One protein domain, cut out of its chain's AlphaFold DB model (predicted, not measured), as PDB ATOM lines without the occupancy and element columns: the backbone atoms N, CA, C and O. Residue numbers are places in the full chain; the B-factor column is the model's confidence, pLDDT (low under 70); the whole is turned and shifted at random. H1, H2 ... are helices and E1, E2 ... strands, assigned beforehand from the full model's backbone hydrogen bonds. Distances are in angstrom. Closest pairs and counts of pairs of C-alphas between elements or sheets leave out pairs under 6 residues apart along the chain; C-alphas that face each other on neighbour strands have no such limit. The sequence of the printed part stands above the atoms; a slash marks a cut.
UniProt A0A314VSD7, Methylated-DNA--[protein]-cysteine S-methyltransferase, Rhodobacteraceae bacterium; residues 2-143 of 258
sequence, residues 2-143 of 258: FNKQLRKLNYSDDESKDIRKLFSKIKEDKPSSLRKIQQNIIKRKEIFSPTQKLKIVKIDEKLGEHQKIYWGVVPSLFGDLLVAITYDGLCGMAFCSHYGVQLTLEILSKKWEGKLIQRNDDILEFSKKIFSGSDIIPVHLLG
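This is residues 2 to 143 of the 258 residues of the protein "Methylated-DNA--[protein]-cysteine S-methyltransferase" of Rhodobacteraceae bacterium (UniProt A0A314VSD7). A small twisted sheet of three strands, E2, E3 and E4, lies between H4 on one face and H5 on the other, and a parallel pair of strands, E1 and E5, crosses close to the beginning of E4. The first helices run round the outside of this body: H2 passes E4 and E5, H3 lies beyond H5, and H1 is far out at one end. The printed part has 142 residues, with five named helices and five named strands in the order H1 H2 H3 E1 E2 E3 E4 H4 H5 E5, and is mixed, helices and strands. It is compact, with a radius of gyration of the C-alphas of 15.4 A and spans of 45 by 32 by 32 A.

Start at H1, residues 3 to 6, apart from the other named elements. H2, residues 14 to 25, comes nearest to E4, residues 89 to 95, at the C-alphas of Ile 19 and Gly 89, 6.9 A. H3, residues 31 to 43, is close but not clearly touching H5, residues 123 to 132; their closest C-alphas, Leu 34 and Leu 124, are 7.6 A apart. E1, residues 53 to 60, bends by 53 degrees at residue 57 and is parallel to E5, residues 136 to 142; look for N 55 and O 137, 2.9 A. E2, residues 69 to 74, E3, residues 81 to 86, and E4 form a meander, each strand the antiparallel neighbour of the one before; see N 72 and O 83, 2.9 A, and N 84 and O 92, 2.8 A. H4, residues 100 to 111, is on this sheet at a height of 9.1 A; its closest C-alphas to E4 are Leu 108 and Gly 92, 6.8 A. On the opposite face H5 runs across the strands, at 72 degrees to E3 on the local plane. E5 comes to E4 at the C-alphas of Val 139 and Leu 90, 4.6 A. O i to N i+4 pairs within hydrogen-bond range number 6 of 8 in H2, 6 of 9 in H3, 7 of 8 in H4 and 5 of 6 in H5; H1 is too short for one.

Find C-alpha 3 at (-51.789, 3.660, 27.767), where H1 begins. H2 measures 17.2 A and H3 20.4 A. E1 begins at C-alpha 53, (-37.581, -9.869, 36.182), and measures 20.7 A. Farther along the chain, after E2 with 16.1 A and E3 with 16.6 A, E4 measures 18.7 A and H4 17.5 A. E5, 19.3 A, ends at C-alpha 142, (-54.220, -13.151, 27.613).

The C-alphas farthest apart, Lys 4 and Ser 32, are 47.8 A apart. The printed part has no cut, and its long link joins H4 to H5. Look for pLDDT under 70 at residues 2 to 51, 64 to 66 and 114 to 116.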
ATOM      1  N   PHE A   2     -55.199   3.574  30.556       25.55
ATOM      2  CA  PHE A   2     -54.363   2.368  30.376       25.55
ATOM      3  C   PHE A   2     -53.010   2.595  29.650       25.55
ATOM      4  O   PHE A   2     -51.945   2.246  30.155       25.55
ATOM      5  N   ASN A   3     -53.008   3.342  28.536       26.77
ATOM      6  CA  ASN A   3     -51.789   3.660  27.767       26.77
ATOM      7  C   ASN A   3     -50.766   4.567  28.490       26.77
ATOM      8  O   ASN A   3     -49.650   4.739  28.001       26.77
ATOM      9  N   LYS A   4     -51.114   5.168  29.639       32.38
ATOM     10  CA  LYS A   4     -50.206   6.055  30.391       32.38
ATOM     11  C   LYS A   4     -49.325   5.288  31.390       32.38
ATOM     12  O   LYS A   4     -48.259   5.790  31.736       32.38
ATOM     13  N   GLN A   5     -49.729   4.083  31.816       31.53
ATOM     14  CA  GLN A   5     -48.932   3.204  32.690       31.53
ATOM     15  C   GLN A   5     -47.964   2.305  31.901       31.53
ATOM     16  O   GLN A   5     -46.829   2.127  32.337       31.53
ATOM     17  N   LEU A   6     -48.342   1.842  30.702       31.89
ATOM     18  CA  LEU A   6     -47.485   0.999  29.848       31.89
ATOM     19  C   LEU A   6     -46.228   1.721  29.321       31.89
ATOM     20  O   LEU A   6     -45.198   1.093  29.104       31.89
ATOM     21  N   ARG A   7     -46.253   3.058  29.192       31.91
ATOM     22  CA  ARG A   7     -45.112   3.851  28.682       31.91
ATOM     23  C   ARG A   7     -43.906   3.946  29.626       31.91
ATOM     24  O   ARG A   7     -42.871   4.455  29.210       31.91
ATOM     25  N   LYS A   8     -44.008   3.484  30.878       32.22
ATOM     26  CA  LYS A   8     -42.905   3.548  31.858       32.22
ATOM     27  C   LYS A   8     -42.006   2.301  31.894       32.22
ATOM     28  O   LYS A   8     -41.083   2.273  32.698       32.22
ATOM     29  N   LEU A   9     -42.243   1.299  31.041       32.88
ATOM     30  CA  LEU A   9     -41.505   0.022  31.049       32.88
ATOM     31  C   LEU A   9     -40.771  -0.298  29.730       32.88
ATOM     32  O   LEU A   9     -40.332  -1.429  29.535       32.88
ATOM     33  N   ASN A  10     -40.601   0.676  28.826       28.56
ATOM     34  CA  ASN A  10     -39.933   0.447  27.541       28.56
ATOM     35  C   ASN A  10     -38.417   0.224  27.707       28.56
ATOM     36  O   ASN A  10     -37.663   1.169  27.926       28.56
ATOM     37  N   TYR A  11     -37.995  -1.032  27.541       36.19
ATOM     38  CA  TYR A  11     -36.622  -1.466  27.244       36.19
ATOM     39  C   TYR A  11     -36.600  -2.235  25.907       36.19
ATOM     40  O   TYR A  11     -37.619  -2.805  25.515       36.19
ATOM     41  N   SER A  12     -35.450  -2.229  25.227       39.88
ATOM     42  CA  SER A  12     -35.218  -2.451  23.783       39.88
ATOM     43  C   SER A  12     -35.752  -3.745  23.130       39.88
ATOM     44  O   SER A  12     -36.023  -4.752  23.788       39.88
ATOM     45  N   ASP A  13     -35.849  -3.696  21.794       43.81
ATOM     46  CA  ASP A  13     -36.299  -4.747  20.860       43.81
ATOM     47  C   ASP A  13     -35.376  -5.982  20.748       43.81
ATOM     48  O   ASP A  13     -35.732  -6.966  20.091       43.81
ATOM     49  N   ASP A  14     -34.191  -5.968  21.364       42.75
ATOM     50  CA  ASP A  14     -33.193  -7.031  21.180       42.75
ATOM     51  C   ASP A  14     -33.525  -8.331  21.934       42.75
ATOM     52  O   ASP A  14     -33.235  -9.417  21.435       42.75
ATOM     53  N   GLU A  15     -34.236  -8.267  23.063       44.38
ATOM     54  CA  GLU A  15     -34.578  -9.456  23.871       44.38
ATOM     55  C   GLU A  15     -35.624 -10.361  23.187       44.38
ATOM     56  O   GLU A  15     -35.599 -11.586  23.322       44.38
ATOM     57  N   SER A  16     -36.514  -9.781  22.372       42.06
ATOM     58  CA  SER A  16     -37.498 -10.529  21.574       42.06
ATOM     59  C   SER A  16     -36.843 -11.320  20.431       42.06
ATOM     60  O   SER A  16     -37.393 -12.328  19.976       42.06
ATOM     61  N   LYS A  17     -35.653 -10.905  19.963       51.03
ATOM     62  CA  LYS A  17     -34.884 -11.646  18.948       51.03
ATOM     63  C   LYS A  17     -34.303 -12.941  19.517       51.03
ATOM     64  O   LYS A  17     -34.272 -13.942  18.802       51.03
ATOM     65  N   ASP A  18     -33.927 -12.963  20.796       53.09
ATOM     66  CA  ASP A  18     -33.391 -14.156  21.460       53.09
ATOM     67  C   ASP A  18     -34.442 -15.248  21.669       53.09
ATOM     68  O   ASP A  18     -34.126 -16.430  21.535       53.09
ATOM     69  N   ILE A  19     -35.704 -14.882  21.914       53.06
ATOM     70  CA  ILE A  19     -36.811 -15.849  21.905       53.06
ATOM     71  C   ILE A  19     -36.965 -16.453  20.504       53.06
ATOM     72  O   ILE A  19     -37.052 -17.669  20.358       53.06
ATOM     73  N   ARG A  20     -36.958 -15.620  19.452       58.56
ATOM     74  CA  ARG A  20     -37.077 -16.083  18.056       58.56
ATOM     75  C   ARG A  20     -35.910 -16.990  17.648       58.56
ATOM     76  O   ARG A  20     -36.123 -17.970  16.939       58.56
ATOM     77  N   LYS A  21     -34.699 -16.702  18.132       58.00
ATOM     78  CA  LYS A  21     -33.496 -17.526  17.938       58.00
ATOM     79  C   LYS A  21     -33.542 -18.829  18.744       58.00
ATOM     80  O   LYS A  21     -33.102 -19.870  18.264       58.00
ATOM     81  N   LEU A  22     -34.123 -18.807  19.944       55.31
ATOM     82  CA  LEU A  22     -34.437 -20.026  20.684       55.31
ATOM     83  C   LEU A  22     -35.427 -20.887  19.883       55.31
ATOM     84  O   LEU A  22     -35.168 -22.066  19.683       55.31
ATOM     85  N   PHE A  23     -36.480 -20.291  19.310       53.00
ATOM     86  CA  PHE A  23     -37.425 -20.988  18.427       53.00
ATOM     87  C   PHE A  23     -36.781 -21.600  17.177       53.00
ATOM     88  O   PHE A  23     -37.239 -22.650  16.728       53.00
ATOM     89  N   SER A  24     -35.722 -20.999  16.619       51.28
ATOM     90  CA  SER A  24     -34.988 -21.615  15.505       51.28
ATOM     91  C   SER A  24     -34.134 -22.806  15.947       51.28
ATOM     92  O   SER A  24     -34.002 -23.758  15.189       51.28
ATOM     93  N   LYS A  25     -33.603 -22.780  17.178       50.12
ATOM     94  CA  LYS A  25     -32.778 -23.851  17.766       50.12
ATOM     95  C   LYS A  25     -33.616 -25.035  18.287       50.12
ATOM     96  O   LYS A  25     -33.200 -26.180  18.180       50.12
ATOM     97  N   ILE A  26     -34.842 -24.757  18.744       47.69
ATOM     98  CA  ILE A  26     -35.869 -25.710  19.216       47.69
ATOM     99  C   ILE A  26     -36.258 -26.778  18.159       47.69
ATOM    100  O   ILE A  26     -36.938 -27.753  18.468       47.69
ATOM    101  N   LYS A  27     -35.855 -26.636  16.890       41.75
ATOM    102  CA  LYS A  27     -36.128 -27.647  15.854       41.75
ATOM    103  C   LYS A  27     -35.163 -28.842  15.853       41.75
ATOM    104  O   LYS A  27     -35.446 -29.792  15.127       41.75
ATOM    105  N   GLU A  28     -34.057 -28.813  16.603       39.22
ATOM    106  CA  GLU A  28     -32.916 -29.707  16.327       39.22
ATOM    107  C   GLU A  28     -32.515 -30.695  17.442       39.22
ATOM    108  O   GLU A  28     -31.821 -31.665  17.131       39.22
ATOM    109  N   ASP A  29     -32.967 -30.553  18.697       40.59
ATOM    110  CA  ASP A  29     -32.409 -31.332  19.822       40.59
ATOM    111  C   ASP A  29     -33.291 -32.487  20.356       40.59
ATOM    112  O   ASP A  29     -34.517 -32.492  20.274       40.59
ATOM    113  N   LYS A  30     -32.632 -33.549  20.859       42.28
ATOM    114  CA  LYS A  30     -33.237 -34.848  21.241       42.28
ATOM    115  C   LYS A  30     -33.393 -35.048  22.770       42.28
ATOM    116  O   LYS A  30     -32.527 -34.641  23.545       42.28
ATOM    117  N   PRO A  31     -34.401 -35.833  23.219       41.06
ATOM    118  CA  PRO A  31     -34.883 -35.913  24.615       41.06
ATOM    119  C   PRO A  31     -33.975 -36.594  25.669       41.06
ATOM    120  O   PRO A  31     -34.327 -36.639  26.849       41.06
ATOM    121  N   SER A  32     -32.809 -37.145  25.315       38.28
ATOM    122  CA  SER A  32     -31.954 -37.913  26.248       38.28
ATOM    123  C   SER A  32     -31.114 -37.047  27.203       38.28
ATOM    124  O   SER A  32     -30.680 -37.517  28.259       38.28
ATOM    125  N   SER A  33     -30.921 -35.769  26.879       50.34
ATOM    126  CA  SER A  33     -30.199 -34.776  27.691       50.34
ATOM    127  C   SER A  33     -30.989 -34.321  28.934       50.34
ATOM    128  O   SER A  33     -30.394 -33.960  29.954       50.34
ATOM    129  N   LEU A  34     -32.324 -34.425  28.891       43.88
ATOM    130  CA  LEU A  34     -33.258 -33.919  29.906       43.88
ATOM    131  C   LEU A  34     -33.100 -34.618  31.272       43.88
ATOM    132  O   LEU A  34     -33.110 -33.959  32.313       43.88
ATOM    133  N   ARG A  35     -32.850 -35.938  31.289       40.38
ATOM    134  CA  ARG A  35     -32.660 -36.722  32.533       40.38
ATOM    135  C   ARG A  35     -31.355 -36.402  33.272       40.38
ATOM    136  O   ARG A  35     -31.309 -36.461  34.497       40.38
ATOM    137  N   LYS A  36     -30.290 -36.043  32.549       40.72
ATOM    138  CA  LYS A  36     -29.011 -35.631  33.164       40.72
ATOM    139  C   LYS A  36     -29.094 -34.215  33.739       40.72
ATOM    140  O   LYS A  36     -28.504 -33.942  34.779       40.72
ATOM    141  N   ILE A  37     -29.866 -33.334  33.103       47.56
ATOM    142  CA  ILE A  37     -30.126 -31.976  33.601       47.56
ATOM    143  C   ILE A  37     -30.999 -32.021  34.869       47.56
ATOM    144  O   ILE A  37     -30.667 -31.341  35.842       47.56
ATOM    145  N   GLN A  38     -32.027 -32.884  34.907       44.44
ATOM    146  CA  GLN A  38     -32.865 -33.145  36.094       44.44
ATOM    147  C   GLN A  38     -32.032 -33.420  37.356       44.44
ATOM    148  O   GLN A  38     -32.269 -32.828  38.406       44.44
ATOM    149  N   GLN A  39     -31.020 -34.284  37.250       41.69
ATOM    150  CA  GLN A  39     -30.193 -34.661  38.399       41.69
ATOM    151  C   GLN A  39     -29.254 -33.542  38.865       41.69
ATOM    152  O   GLN A  39     -28.892 -33.508  40.039       41.69
ATOM    153  N   ASN A  40     -28.872 -32.616  37.984       42.56
ATOM    154  CA  ASN A  40     -27.956 -31.529  38.324       42.56
ATOM    155  C   ASN A  40     -28.669 -30.321  38.950       42.56
ATOM    156  O   ASN A  40     -28.116 -29.734  39.879       42.56
ATOM    157  N   ILE A  41     -29.896 -29.998  38.517       43.78
ATOM    158  CA  ILE A  41     -30.711 -28.917  39.108       43.78
ATOM    159  C   ILE A  41     -31.122 -29.266  40.547       43.78
ATOM    160  O   ILE A  41     -31.063 -28.416  41.422       43.78
ATOM    161  N   ILE A  42     -31.475 -30.527  40.824       44.84
ATOM    162  CA  ILE A  42     -31.843 -30.979  42.180       44.84
ATOM    163  C   ILE A  42     -30.614 -31.040  43.108       44.84
ATOM    164  O   ILE A  42     -30.716 -30.767  44.302       44.84
ATOM    165  N   LYS A  43     -29.434 -31.398  42.577       37.78
ATOM    166  CA  LYS A  43     -28.192 -31.516  43.366       37.78
ATOM    167  C   LYS A  43     -27.572 -30.173  43.719       37.78
ATOM    168  O   LYS A  43     -26.954 -30.045  44.778       37.78
ATOM    169  N   ARG A  44     -27.704 -29.175  42.851       41.75
ATOM    170  CA  ARG A  44     -27.286 -27.819  43.170       41.75
ATOM    171  C   ARG A  44     -28.426 -27.171  43.937       41.75
ATOM    172  O   ARG A  44     -29.436 -26.812  43.353       41.75
ATOM    173  N   LYS A  45     -28.253 -26.979  45.244       42.50
ATOM    174  CA  LYS A  45     -28.987 -25.965  46.019       42.50
ATOM    175  C   LYS A  45     -28.658 -24.564  45.465       42.50
ATOM    176  O   LYS A  45     -28.125 -23.725  46.182       42.50
ATOM    177  N   GLU A  46     -28.868 -24.331  44.173       43.53
ATOM    178  CA  GLU A  46     -28.811 -23.017  43.561       43.53
ATOM    179  C   GLU A  46     -30.001 -22.270  44.148       43.53
ATOM    180  O   GLU A  46     -31.157 -22.478  43.787       43.53
ATOM    181  N   ILE A  47     -29.689 -21.494  45.183       44.84
ATOM    182  CA  ILE A  47     -30.590 -20.572  45.853       44.84
ATOM    183  C   ILE A  47     -31.124 -19.657  44.754       44.84
ATOM    184  O   ILE A  47     -30.425 -18.754  44.296       44.84
ATOM    185  N   PHE A  48     -32.339 -19.957  44.297       49.75
ATOM    186  CA  PHE A  48     -33.055 -19.206  43.276       49.75
ATOM    187  C   PHE A  48     -32.956 -17.706  43.572       49.75
ATOM    188  O   PHE A  48     -33.192 -17.266  44.704       49.75
ATOM    189  N   SER A  49     -32.574 -16.919  42.564       47.44
ATOM    190  CA  SER A  49     -32.490 -15.469  42.716       47.44
ATOM    191  C   SER A  49     -33.900 -14.916  42.995       47.44
ATOM    192  O   SER A  49     -34.815 -15.190  42.222       47.44
ATOM    193  N   PRO A  50     -34.122 -14.152  44.083       54.62
ATOM    194  CA  PRO A  50     -35.459 -13.883  44.617       54.62
ATOM    195  C   PRO A  50     -36.365 -13.035  43.718       54.62
ATOM    196  O   PRO A  50     -37.536 -12.839  44.031       54.62
ATOM    197  N   THR A  51     -35.859 -12.482  42.621       62.56
ATOM    198  CA  THR A  51     -36.604 -11.527  41.799       62.56
ATOM    199  C   THR A  51     -36.304 -11.728  40.321       62.56
ATOM    200  O   THR A  51     -35.656 -10.905  39.677       62.56
ATOM    201  N   GLN A  52     -36.812 -12.829  39.763       80.19
ATOM    202  CA  GLN A  52     -36.896 -12.988  38.313       80.19
ATOM    203  C   GLN A  52     -37.654 -11.791  37.720       80.19
ATOM    204  O   GLN A  52     -38.810 -11.533  38.061       80.19
ATOM    205  N   LYS A  53     -36.991 -11.036  36.842       84.31
ATOM    206  CA  LYS A  53     -37.581  -9.869  36.182       84.31
ATOM    207  C   LYS A  53     -38.487 -10.327  35.048       84.31
ATOM    208  O   LYS A  53     -38.084 -11.170  34.245       84.31
ATOM    209  N   LEU A  54     -39.689  -9.760  34.981       87.81
ATOM    210  CA  LEU A  54     -40.650  -9.987  33.903       87.81
ATOM    211  C   LEU A  54     -40.825  -8.712  33.083       87.81
ATOM    212  O   LEU A  54     -40.843  -7.610  33.633       87.81
ATOM    213  N   LYS A  55     -41.020  -8.877  31.779       88.81
ATOM    214  CA  LYS A  55     -41.351  -7.799  30.849       88.81
ATOM    215  C   LYS A  55     -42.591  -8.201  30.074       88.81
ATOM    216  O   LYS A  55     -42.542  -9.127  29.272       88.81
ATOM    217  N   ILE A  56     -43.706  -7.522  30.319       89.19
ATOM    218  CA  ILE A  56     -44.913  -7.732  29.519       89.19
ATOM    219  C   ILE A  56     -44.644  -7.142  28.136       89.19
ATOM    220  O   ILE A  56     -44.529  -5.927  27.997       89.19
ATOM    221  N   VAL A  57     -44.520  -8.005  27.132       88.50
ATOM    222  CA  VAL A  57     -44.273  -7.590  25.744       88.50
ATOM    223  C   VAL A  57     -45.553  -7.552  24.923       88.50
ATOM    224  O   VAL A  57     -45.624  -6.830  23.934       88.50
ATOM    225  N   LYS A  58     -46.572  -8.313  25.337       85.06
ATOM    226  CA  LYS A  58     -47.844  -8.399  24.627       85.06
ATOM    227  C   LYS A  58     -48.998  -8.706  25.572       85.06
ATOM    228  O   LYS A  58     -48.856  -9.505  26.503       85.06
ATOM    229  N   ILE A  59     -50.128  -8.056  25.312       88.81
ATOM    230  CA  ILE A  59     -51.400  -8.268  25.996       88.81
ATOM    231  C   ILE A  59     -52.469  -8.402  24.919       88.81
ATOM    232  O   ILE A  59     -52.677  -7.458  24.160       88.81
ATOM    233  N   ASP A  60     -53.143  -9.542  24.894       87.69
ATOM    234  CA  ASP A  60     -54.293  -9.789  24.034       87.69
ATOM    235  C   ASP A  60     -55.556  -9.941  24.906       87.69
ATOM    236  O   ASP A  60     -55.512 -10.519  25.996       87.69
ATOM    237  N   GLU A  61     -56.704  -9.444  24.439       83.19
ATOM    238  CA  GLU A  61     -58.012  -9.750  25.055       83.19
ATOM    239  C   GLU A  61     -58.657 -11.003  24.441       83.19
ATOM    240  O   GLU A  61     -59.488 -11.654  25.076       83.19
ATOM    241  N   LYS A  62     -58.273 -11.345  23.205       79.56
ATOM    242  CA  LYS A  62     -58.731 -12.512  22.444       79.56
ATOM    243  C   LYS A  62     -57.572 -13.103  21.659       79.56
ATOM    244  O   LYS A  62     -56.672 -12.381  21.240       79.56
ATOM    245  N   LEU A  63     -57.613 -14.409  21.431       71.75
ATOM    246  CA  LEU A  63     -56.526 -15.106  20.761       71.75
ATOM    247  C   LEU A  63     -56.484 -14.794  19.257       71.75
ATOM    248  O   LEU A  63     -57.468 -14.999  18.548       71.75
ATOM    249  N   GLY A  64     -55.325 -14.364  18.753       67.81
ATOM    250  CA  GLY A  64     -55.096 -14.208  17.313       67.81
ATOM    251  C   GLY A  64     -55.156 -15.543  16.551       67.81
ATOM    252  O   GLY A  64     -54.779 -16.594  17.075       67.81
ATOM    253  N   GLU A  65     -55.599 -15.514  15.290       59.84
ATOM    254  CA  GLU A  65     -55.870 -16.712  14.469       59.84
ATOM    255  C   GLU A  65     -54.646 -17.619  14.213       59.84
ATOM    256  O   GLU A  65     -54.814 -18.807  13.942       59.84
ATOM    257  N   HIS A  66     -53.417 -17.111  14.372       60.00
ATOM    258  CA  HIS A  66     -52.176 -17.829  14.041       60.00
ATOM    259  C   HIS A  66     -51.192 -18.013  15.209       60.00
ATOM    260  O   HIS A  66     -50.013 -18.306  14.988       60.00
ATOM    261  N   GLN A  67     -51.640 -17.873  16.458       72.62
ATOM    262  CA  GLN A  67     -50.751 -18.048  17.608       72.62
ATOM    263  C   GLN A  67     -50.472 -19.541  17.864       72.62
ATOM    264  O   GLN A  67     -51.376 -20.305  18.202       72.62
ATOM    265  N   LYS A  68     -49.208 -19.967  17.729       80.00
ATOM    266  CA  LYS A  68     -48.751 -21.294  18.180       80.00
ATOM    267  C   LYS A  68     -48.260 -21.203  19.620       80.00
ATOM    268  O   LYS A  68     -47.559 -20.250  19.968       80.00
ATOM    269  N   ILE A  69     -48.613 -22.200  20.429       86.75
ATOM    270  CA  ILE A  69     -48.245 -22.252  21.845       86.75
ATOM    271  C   ILE A  69     -47.610 -23.594  22.158       86.75
ATOM    272  O   ILE A  69     -48.296 -24.610  22.162       86.75
ATOM    273  N   TYR A  70     -46.323 -23.565  22.472       88.31
ATOM    274  CA  TYR A  70     -45.560 -24.742  22.854       88.31
ATOM    275  C   TYR A  70     -45.591 -24.897  24.363       88.31
ATOM    276  O   TYR A  70     -45.519 -23.903  25.087       88.31
ATOM    277  N   TRP A  71     -45.664 -26.131  24.845       91.12
ATOM    278  CA  TRP A  71     -45.671 -26.395  26.279       91.12
ATOM    279  C   TRP A  71     -44.826 -27.607  26.653       91.12
ATOM    280  O   TRP A  71     -44.651 -28.525  25.861       91.12
ATOM    281  N   GLY A  72     -44.310 -27.618  27.874       90.75
ATOM    282  CA  GLY A  72     -43.506 -28.708  28.408       90.75
ATOM    283  C   GLY A  72     -43.606 -28.751  29.925       90.75
ATOM    284  O   GLY A  72     -44.140 -27.831  30.549       90.75
ATOM    285  N   VAL A  73     -43.101 -29.828  30.519       90.69
ATOM    286  CA  VAL A  73     -43.031 -29.975  31.977       90.69
ATOM    287  C   VAL A  73     -41.580 -29.910  32.408       90.69
ATOM    288  O   VAL A  73     -40.731 -30.627  31.877       90.69
ATOM    289  N   VAL A  74     -41.298 -29.051  33.378       89.12
ATOM    290  CA  VAL A  74     -39.962 -28.867  33.934       89.12
ATOM    291  C   VAL A  74     -39.995 -29.131  35.438       89.12
ATOM    292  O   VAL A  74     -40.937 -28.710  36.112       89.12
ATOM    293  N   PRO A  75     -38.987 -29.819  35.993       85.81
ATOM    294  CA  PRO A  75     -38.888 -29.990  37.436       85.81
ATOM    295  C   PRO A  75     -38.606 -28.637  38.097       85.81
ATOM    296  O   PRO A  75     -37.902 -27.793  37.539       85.81
ATOM    297  N   SER A  76     -39.105 -28.444  39.313       85.25
ATOM    298  CA  SER A  76     -38.779 -27.280  40.133       85.25
ATOM    299  C   SER A  76     -38.669 -27.660  41.606       85.25
ATOM    300  O   SER A  76     -39.051 -28.760  42.008       85.25
ATOM    301  N   LEU A  77     -38.192 -26.722  42.427       84.31
ATOM    302  CA  LEU A  77     -38.132 -26.890  43.880       84.31
ATOM    303  C   LEU A  77     -39.505 -27.179  44.506       84.31
ATOM    304  O   LEU A  77     -39.588 -27.805  45.558       84.31
ATOM    305  N   PHE A  78     -40.585 -26.741  43.855       86.62
ATOM    306  CA  PHE A  78     -41.945 -26.871  44.366       86.62
ATOM    307  C   PHE A  78     -42.772 -27.918  43.603       86.62
ATOM    308  O   PHE A  78     -44.002 -27.836  43.569       86.62
ATOM    309  N   GLY A  79     -42.092 -28.885  42.984       87.38
ATOM    310  CA  GLY A  79     -42.687 -29.928  42.151       87.38
ATOM    311  C   GLY A  79     -42.683 -29.581  40.666       87.38
ATOM    312  O   GLY A  79     -42.103 -28.579  40.240       87.38
ATOM    313  N   ASP A  80     -43.311 -30.434  39.867       90.62
ATOM    314  CA  ASP A  80     -43.342 -30.270  38.418       90.62
ATOM    315  C   ASP A  80     -44.130 -29.015  38.015       90.62
ATOM    316  O   ASP A  80     -45.243 -28.764  38.490       90.62
ATOM    317  N   LEU A  81     -43.534 -28.225  37.125       92.19
ATOM    318  CA  LEU A  81     -44.096 -27.010  36.554       92.19
ATOM    319  C   LEU A  81     -44.405 -27.234  35.078       92.19
ATOM    320  O   LEU A  81     -43.513 -27.525  34.283       92.19
ATOM    321  N   LEU A  82     -45.659 -27.024  34.694       93.31
ATOM    322  CA  LEU A  82     -46.020 -26.854  33.297       93.31
ATOM    323  C   LEU A  82     -45.641 -25.439  32.875       93.31
ATOM    324  O   LEU A  82     -46.064 -24.470  33.507       93.31
ATOM    325  N   VAL A  83     -44.871 -25.325  31.799       92.94
ATOM    326  CA  VAL A  83     -44.455 -24.055  31.201       92.94
ATOM    327  C   VAL A  83     -44.975 -24.011  29.773       92.94
ATOM    328  O   VAL A  83     -44.778 -24.958  29.015       92.94
ATOM    329  N   ALA A  84     -45.632 -22.914  29.409       91.88
ATOM    330  CA  ALA A  84     -46.161 -22.666  28.076       91.88
ATOM    331  C   ALA A  84     -45.635 -21.336  27.527       91.88
ATOM    332  O   ALA A  84     -45.640 -20.312  28.218       91.88
ATOM    333  N   ILE A  85     -45.187 -21.355  26.275       90.19
ATOM    334  CA  ILE A  85     -44.593 -20.214  25.585       90.19
ATOM    335  C   ILE A  85     -45.256 -19.999  24.228       90.19
ATOM    336  O   ILE A  85     -45.606 -20.940  23.516       90.19
ATOM    337  N   THR A  86     -45.364 -18.737  23.844       87.88
ATOM    338  CA  THR A  86     -45.674 -18.327  22.474       87.88
ATOM    339  C   THR A  86     -44.445 -17.701  21.819       87.88
ATOM    340  O   THR A  86     -43.436 -17.486  22.491       87.88
ATOM    341  N   TYR A  87     -44.532 -17.331  20.537       83.25
ATOM    342  CA  TYR A  87     -43.472 -16.565  19.862       83.25
ATOM    343  C   TYR A  87     -43.120 -15.244  20.549       83.25
ATOM    344  O   TYR A  87     -41.988 -14.779  20.431       83.25
ATOM    345  N   ASP A  88     -44.081 -14.662  21.261       84.69
ATOM    346  CA  ASP A  88     -43.903 -13.403  21.973       84.69
ATOM    347  C   ASP A  88     -43.275 -13.619  23.363       84.69
ATOM    348  O   ASP A  88     -42.645 -12.718  23.898       84.69
ATOM    349  N   GLY A  89     -43.379 -14.815  23.953       88.56
ATOM    350  CA  GLY A  89     -42.776 -15.120  25.254       88.56
ATOM    351  C   GLY A  89     -43.614 -16.043  26.133       88.56
ATOM    352  O   GLY A  89     -44.538 -16.713  25.663       88.56
ATOM    353  N   LEU A  90     -43.272 -16.073  27.424       91.75
ATOM    354  CA  LEU A  90     -43.926 -16.894  28.442       91.75
ATOM    355  C   LEU A  90     -45.398 -16.507  28.571       91.75
ATOM    356  O   LEU A  90     -45.720 -15.350  28.831       91.75
ATOM    357  N   CYS A  91     -46.284 -17.482  28.406       92.19
ATOM    358  CA  CYS A  91     -47.722 -17.243  28.344       92.19
ATOM    359  C   CYS A  91     -48.521 -18.103  29.333       92.19
ATOM    360  O   CYS A  91     -49.678 -17.801  29.637       92.19
ATOM    361  N   GLY A  92     -47.904 -19.149  29.885       93.12
ATOM    362  CA  GLY A  92     -48.491 -19.965  30.935       93.12
ATOM    363  C   GLY A  92     -47.430 -20.582  31.834       93.12
ATOM    364  O   GLY A  92     -46.388 -21.031  31.363       93.12
ATOM    365  N   MET A  93     -47.704 -20.612  33.135       93.50
ATOM    366  CA  MET A  93     -46.916 -21.368  34.095       93.50
ATOM    367  C   MET A  93     -47.785 -21.844  35.257       93.50
ATOM    368  O   MET A  93     -48.489 -21.042  35.878       93.50
ATOM    369  N   ALA A  94     -47.751 -23.141  35.550       94.06
ATOM    370  CA  ALA A  94     -48.645 -23.761  36.522       94.06
ATOM    371  C   ALA A  94     -48.012 -24.968  37.216       94.06
ATOM    372  O   ALA A  94     -47.248 -25.709  36.607       94.06
ATOM    373  N   PHE A  95     -48.370 -25.188  38.482       93.81
ATOM    374  CA  PHE A  95     -47.899 -26.342  39.245       93.81
ATOM    375  C   PHE A  95     -48.746 -27.574  38.960       93.81
ATOM    376  O   PHE A  95     -49.965 -27.556  39.132       93.81
ATOM    377  N   CYS A  96     -48.084 -28.671  38.608       92.25
ATOM    378  CA  CYS A  96     -48.729 -29.955  38.373       92.25
ATOM    379  C   CYS A  96     -48.964 -30.746  39.666       92.25
ATOM    380  O   CYS A  96     -49.722 -31.707  39.647       92.25
ATOM    381  N   SER A  97     -48.367 -30.346  40.794       88.00
ATOM    382  CA  SER A  97     -48.405 -31.095  42.059       88.00
ATOM    383  C   SER A  97     -49.819 -31.369  42.590       88.00
ATOM    384  O   SER A  97     -50.030 -32.370  43.264       88.00
ATOM    385  N   HIS A  98     -50.788 -30.489  42.303       87.19
ATOM    386  CA  HIS A  98     -52.148 -30.613  42.837       87.19
ATOM    387  C   HIS A  98     -53.110 -31.384  41.924       87.19
ATOM    388  O   HIS A  98     -53.897 -32.186  42.417       87.19
ATOM    389  N   TYR A  99     -53.045 -31.162  40.606       87.94
ATOM    390  CA  TYR A  99     -53.986 -31.746  39.638       87.94
ATOM    391  C   TYR A  99     -53.349 -32.760  38.676       87.94
ATOM    392  O   TYR A  99     -54.046 -33.387  37.884       87.94
ATOM    393  N   GLY A 100     -52.028 -32.920  38.697       90.31
ATOM    394  CA  GLY A 100     -51.286 -33.643  37.666       90.31
ATOM    395  C   GLY A 100     -51.141 -32.839  36.368       90.31
ATOM    396  O   GLY A 100     -51.763 -31.793  36.169       90.31
ATOM    397  N   VAL A 101     -50.288 -33.328  35.466       89.38
ATOM    398  CA  VAL A 101     -49.930 -32.629  34.217       89.38
ATOM    399  C   VAL A 101     -51.141 -32.427  33.304       89.38
ATOM    400  O   VAL A 101     -51.342 -31.326  32.801       89.38
ATOM    401  N   GLN A 102     -51.964 -33.462  33.122       87.75
ATOM    402  CA  GLN A 102     -53.065 -33.458  32.154       87.75
ATOM    403  C   GLN A 102     -54.144 -32.417  32.492       87.75
ATOM    404  O   GLN A 102     -54.435 -31.543  31.681       87.75
ATOM    405  N   LEU A 103     -54.674 -32.440  33.718       89.00
ATOM    406  CA  LEU A 103     -55.668 -31.457  34.162       89.00
ATOM    407  C   LEU A 103     -55.083 -30.039  34.216       89.00
ATOM    408  O   LEU A 103     -55.759 -29.070  33.876       89.00
ATOM    409  N   THR A 104     -53.810 -29.899  34.596       91.06
ATOM    410  CA  THR A 104     -53.122 -28.597  34.577       91.06
ATOM    411  C   THR A 104     -53.054 -28.023  33.161       91.06
ATOM    412  O   THR A 104     -53.317 -26.835  32.959       91.06
ATOM    413  N   LEU A 105     -52.743 -28.870  32.174       89.00
ATOM    414  CA  LEU A 105     -52.750 -28.499  30.766       89.00
ATOM    415  C   LEU A 105     -54.150 -28.095  30.309       89.00
ATOM    416  O   LEU A 105     -54.278 -27.092  29.625       89.00
ATOM    417  N   GLU A 106     -55.196 -28.824  30.691       88.00
ATOM    418  CA  GLU A 106     -56.584 -28.494  30.338       88.00
ATOM    419  C   GLU A 106     -57.030 -27.144  30.916       88.00
ATOM    420  O   GLU A 106     -57.632 -26.336  30.205       88.00
ATOM    421  N   ILE A 107     -56.678 -26.860  32.174       88.19
ATOM    422  CA  ILE A 107     -56.958 -25.573  32.828       88.19
ATOM    423  C   ILE A 107     -56.290 -24.426  32.061       88.19
ATOM    424  O   ILE A 107     -56.940 -23.419  31.765       88.19
ATOM    425  N   LEU A 108     -55.008 -24.573  31.713       86.56
ATOM    426  CA  LEU A 108     -54.291 -23.565  30.931       86.56
ATOM    427  C   LEU A 108     -54.839 -23.469  29.501       86.56
ATOM    428  O   LEU A 108     -55.109 -22.364  29.037       86.56
ATOM    429  N   SER A 109     -55.088 -24.598  28.836       86.12
ATOM    430  CA  SER A 109     -55.680 -24.672  27.496       86.12
ATOM    431  C   SER A 109     -57.002 -23.939  27.422       86.12
ATOM    432  O   SER A 109     -57.200 -23.161  26.497       86.12
ATOM    433  N   LYS A 110     -57.896 -24.121  28.400       86.12
ATOM    434  CA  LYS A 110     -59.200 -23.448  28.423       86.12
ATOM    435  C   LYS A 110     -59.061 -21.929  28.370       86.12
ATOM    436  O   LYS A 110     -59.859 -21.269  27.712       86.12
ATOM    437  N   LYS A 111     -58.039 -21.377  29.031       83.50
ATOM    438  CA  LYS A 111     -57.755 -19.940  28.990       83.50
ATOM    439  C   LYS A 111     -57.358 -19.473  27.592       83.50
ATOM    440  O   LYS A 111     -57.753 -18.395  27.176       83.50
ATOM    441  N   TRP A 112     -56.617 -20.311  26.882       84.19
ATOM    442  CA  TRP A 112     -56.185 -20.102  25.504       84.19
ATOM    443  C   TRP A 112     -57.174 -20.699  24.485       84.19
ATOM    444  O   TRP A 112     -56.768 -21.106  23.400       84.19
ATOM    445  N   GLU A 113     -58.464 -20.792  24.838       82.06
ATOM    446  CA  GLU A 113     -59.543 -21.305  23.975       82.06
ATOM    447  C   GLU A 113     -59.251 -22.694  23.367       82.06
ATOM    448  O   GLU A 113     -59.603 -22.997  22.230       82.06
ATOM    449  N   GLY A 114     -58.559 -23.551  24.120       68.12
ATOM    450  CA  GLY A 114     -58.167 -24.899  23.703       68.12
ATOM    451  C   GLY A 114     -56.934 -24.959  22.794       68.12
ATOM    452  O   GLY A 114     -56.507 -26.053  22.431       68.12
ATOM    453  N   LYS A 115     -56.324 -23.821  22.437       69.06
ATOM    454  CA  LYS A 115     -55.191 -23.759  21.504       69.06
ATOM    455  C   LYS A 115     -53.840 -23.850  22.224       69.06
ATOM    456  O   LYS A 115     -53.043 -22.919  22.179       69.06
ATOM    457  N   LEU A 116     -53.543 -24.983  22.861       67.12
ATOM    458  CA  LEU A 116     -52.160 -25.342  23.205       67.12
ATOM    459  C   LEU A 116     -51.663 -26.358  22.187       67.12
ATOM    460  O   LEU A 116     -52.098 -27.506  22.155       67.12
ATOM    461  N   ILE A 117     -50.783 -25.902  21.302       71.38
ATOM    462  CA  ILE A 117     -50.410 -26.640  20.104       71.38
ATOM    463  C   ILE A 117     -48.965 -27.074  20.261       71.38
ATOM    464  O   ILE A 117     -48.049 -26.295  20.024       71.38
ATOM    465  N   GLN A 118     -48.815 -28.366  20.561       82.00
ATOM    466  CA  GLN A 118     -47.567 -29.125  20.547       82.00
ATOM    467  C   GLN A 118     -46.793 -29.106  21.871       82.00
ATOM    468  O   GLN A 118     -46.289 -28.084  22.337       82.00
ATOM    469  N   ARG A 119     -46.659 -30.305  22.450       82.44
ATOM    470  CA  ARG A 119     -45.701 -30.547  23.523       82.44
ATOM    471  C   ARG A 119     -44.289 -30.413  22.961       82.44
ATOM    472  O   ARG A 119     -43.982 -30.996  21.921       82.44
ATOM    473  N   ASN A 120     -43.449 -29.665  23.656       81.81
ATOM    474  CA  ASN A 120     -42.047 -29.495  23.350       81.81
ATOM    475  C   ASN A 120     -41.244 -29.407  24.654       81.81
ATOM    476  O   ASN A 120     -41.284 -28.402  25.363       81.81
ATOM    477  N   ASP A 121     -40.507 -30.472  24.961       74.62
ATOM    478  CA  ASP A 121     -39.730 -30.558  26.197       74.62
ATOM    479  C   ASP A 121     -38.401 -29.761  26.123       74.62
ATOM    480  O   ASP A 121     -37.761 -29.553  27.157       74.62
ATOM    481  N   ASP A 122     -38.031 -29.194  24.961       71.12
ATOM    482  CA  ASP A 122     -36.892 -28.263  24.816       71.12
ATOM    483  C   ASP A 122     -37.139 -26.918  25.519       71.12
ATOM    484  O   ASP A 122     -36.213 -26.140  25.764       71.12
ATOM    485  N   ILE A 123     -38.378 -26.679  25.964       77.62
ATOM    486  CA  ILE A 123     -38.721 -25.619  26.919       77.62
ATOM    487  C   ILE A 123     -37.864 -25.698  28.194       77.62
ATOM    488  O   ILE A 123     -37.708 -24.684  28.876       77.62
ATOM    489  N   LEU A 124     -37.227 -26.837  28.494       75.31
ATOM    490  CA  LEU A 124     -36.238 -26.924  29.567       75.31
ATOM    491  C   LEU A 124     -35.076 -25.924  29.403       75.31
ATOM    492  O   LEU A 124     -34.564 -25.423  30.399       75.31
ATOM    493  N   GLU A 125     -34.636 -25.606  28.181       77.50
ATOM    494  CA  GLU A 125     -33.578 -24.601  27.991       77.50
ATOM    495  C   GLU A 125     -34.093 -23.186  28.288       77.50
ATOM    496  O   GLU A 125     -33.406 -22.408  28.950       77.50
ATOM    497  N   PHE A 126     -35.335 -22.880  27.899       81.12
ATOM    498  CA  PHE A 126     -35.992 -21.627  28.274       81.12
ATOM    499  C   PHE A 126     -36.184 -21.516  29.790       81.12
ATOM    500  O   PHE A 126     -35.940 -20.461  30.374       81.12
ATOM    501  N   SER A 127     -36.586 -22.603  30.453       81.06
ATOM    502  CA  SER A 127     -36.853 -22.585  31.891       81.06
ATOM    503  C   SER A 127     -35.589 -22.356  32.717       81.06
ATOM    504  O   SER A 127     -35.669 -21.717  33.760       81.06
ATOM    505  N   LYS A 128     -34.402 -22.750  32.233       82.38
ATOM    506  CA  LYS A 128     -33.127 -22.379  32.877       82.38
ATOM    507  C   LYS A 128     -32.977 -20.866  33.023       82.38
ATOM    508  O   LYS A 128     -32.512 -20.419  34.066       82.38
ATOM    509  N   LYS A 129     -33.413 -20.085  32.025       83.19
ATOM    510  CA  LYS A 129     -33.409 -18.615  32.108       83.19
ATOM    511  C   LYS A 129     -34.296 -18.141  33.254       83.19
ATOM    512  O   LYS A 129     -33.821 -17.402  34.111       83.19
ATOM    513  N   ILE A 130     -35.523 -18.674  33.324       84.06
ATOM    514  CA  ILE A 130     -36.497 -18.405  34.397       84.06
ATOM    515  C   ILE A 130     -35.923 -18.741  35.779       84.06
ATOM    516  O   ILE A 130     -36.101 -17.980  36.722       84.06
ATOM    517  N   PHE A 131     -35.260 -19.891  35.924       81.44
ATOM    518  CA  PHE A 131     -34.718 -20.336  37.208       81.44
ATOM    519  C   PHE A 131     -33.418 -19.617  37.596       81.44
ATOM    520  O   PHE A 131     -33.116 -19.510  38.782       81.44
ATOM    521  N   SER A 132     -32.660 -19.091  36.630       79.94
ATOM    522  CA  SER A 132     -31.436 -18.335  36.916       79.94
ATOM    523  C   SER A 132     -31.717 -16.992  37.600       79.94
ATOM    524  O   SER A 132     -30.899 -16.514  38.384       79.94
ATOM    525  N   GLY A 133     -32.856 -16.356  37.289       74.31
ATOM    526  CA  GLY A 133     -33.174 -15.006  37.758       74.31
ATOM    527  C   GLY A 133     -32.254 -13.904  37.227       74.31
ATOM    528  O   GLY A 133     -32.302 -12.787  37.742       74.31
ATOM    529  N   SER A 134     -31.400 -14.211  36.246       73.06
ATOM    530  CA  SER A 134     -30.434 -13.268  35.667       73.06
ATOM    531  C   SER A 134     -30.972 -12.554  34.424       73.06
ATOM    532  O   SER A 134     -30.661 -11.384  34.202       73.06
ATOM    533  N   ASP A 135     -31.837 -13.229  33.670       81.94
ATOM    534  CA  ASP A 135     -32.439 -12.715  32.444       81.94
ATOM    535  C   ASP A 135     -33.700 -11.883  32.716       81.94
ATOM    536  O   ASP A 135     -34.315 -11.975  33.779       81.94
ATOM    537  N   ILE A 136     -34.137 -11.099  31.731       86.06
ATOM    538  CA  ILE A 136     -35.492 -10.538  31.694       86.06
ATOM    539  C   ILE A 136     -36.376 -11.513  30.918       86.06
ATOM    540  O   ILE A 136     -36.074 -11.860  29.778       86.06
ATOM    541  N   ILE A 137     -37.476 -11.961  31.529       88.62
ATOM    542  CA  ILE A 137     -38.387 -12.910  30.888       88.62
ATOM    543  C   ILE A 137     -39.511 -12.151  30.176       88.62
ATOM    544  O   ILE A 137     -40.326 -11.501  30.840       88.62
ATOM    545  N   PRO A 138     -39.584 -12.238  28.842       90.69
ATOM    546  CA  PRO A 138     -40.683 -11.695  28.061       90.69
ATOM    547  C   PRO A 138     -41.960 -12.490  28.330       90.69
ATOM    548  O   PRO A 138     -41.962 -13.724  28.337       90.69
ATOM    549  N   VAL A 139     -43.048 -11.765  28.562       91.88
ATOM    550  CA  VAL A 139     -44.340 -12.295  28.983       91.88
ATOM    551  C   VAL A 139     -45.432 -11.852  28.014       91.88
ATOM    552  O   VAL A 139     -45.557 -10.668  27.692       91.88
ATOM    553  N   HIS A 140     -46.252 -12.814  27.601       91.69
ATOM    554  CA  HIS A 140     -47.435 -12.616  26.778       91.69
ATOM    555  C   HIS A 140     -48.684 -12.983  27.588       91.69
ATOM    556  O   HIS A 140     -48.899 -14.148  27.924       91.69
ATOM    557  N   LEU A 141     -49.504 -11.985  27.922       92.38
ATOM    558  CA  LEU A 141     -50.713 -12.163  28.725       92.38
ATOM    559  C   LEU A 141     -51.963 -12.184  27.848       92.38
ATOM    560  O   LEU A 141     -52.137 -11.328  26.991       92.38
ATOM    561  N   LEU A 142     -52.860 -13.121  28.141       92.25
ATOM    562  CA  LEU A 142     -54.220 -13.151  27.613       92.25
ATOM    563  C   LEU A 142     -55.195 -12.895  28.770       92.25
ATOM    564  O   LEU A 142     -55.240 -13.674  29.735       92.25
ATOM    565  N   GLY A 143     -55.935 -11.790  28.708       92.25
ATOM    566  CA  GLY A 143     -56.872 -11.393  29.758       92.25
ATOM    567  C   GLY A 143     -57.488 -10.017  29.545       92.25
ATOM    568  O   GLY A 143     -57.033  -9.234  28.719       92.25
TER     569      GLY A 143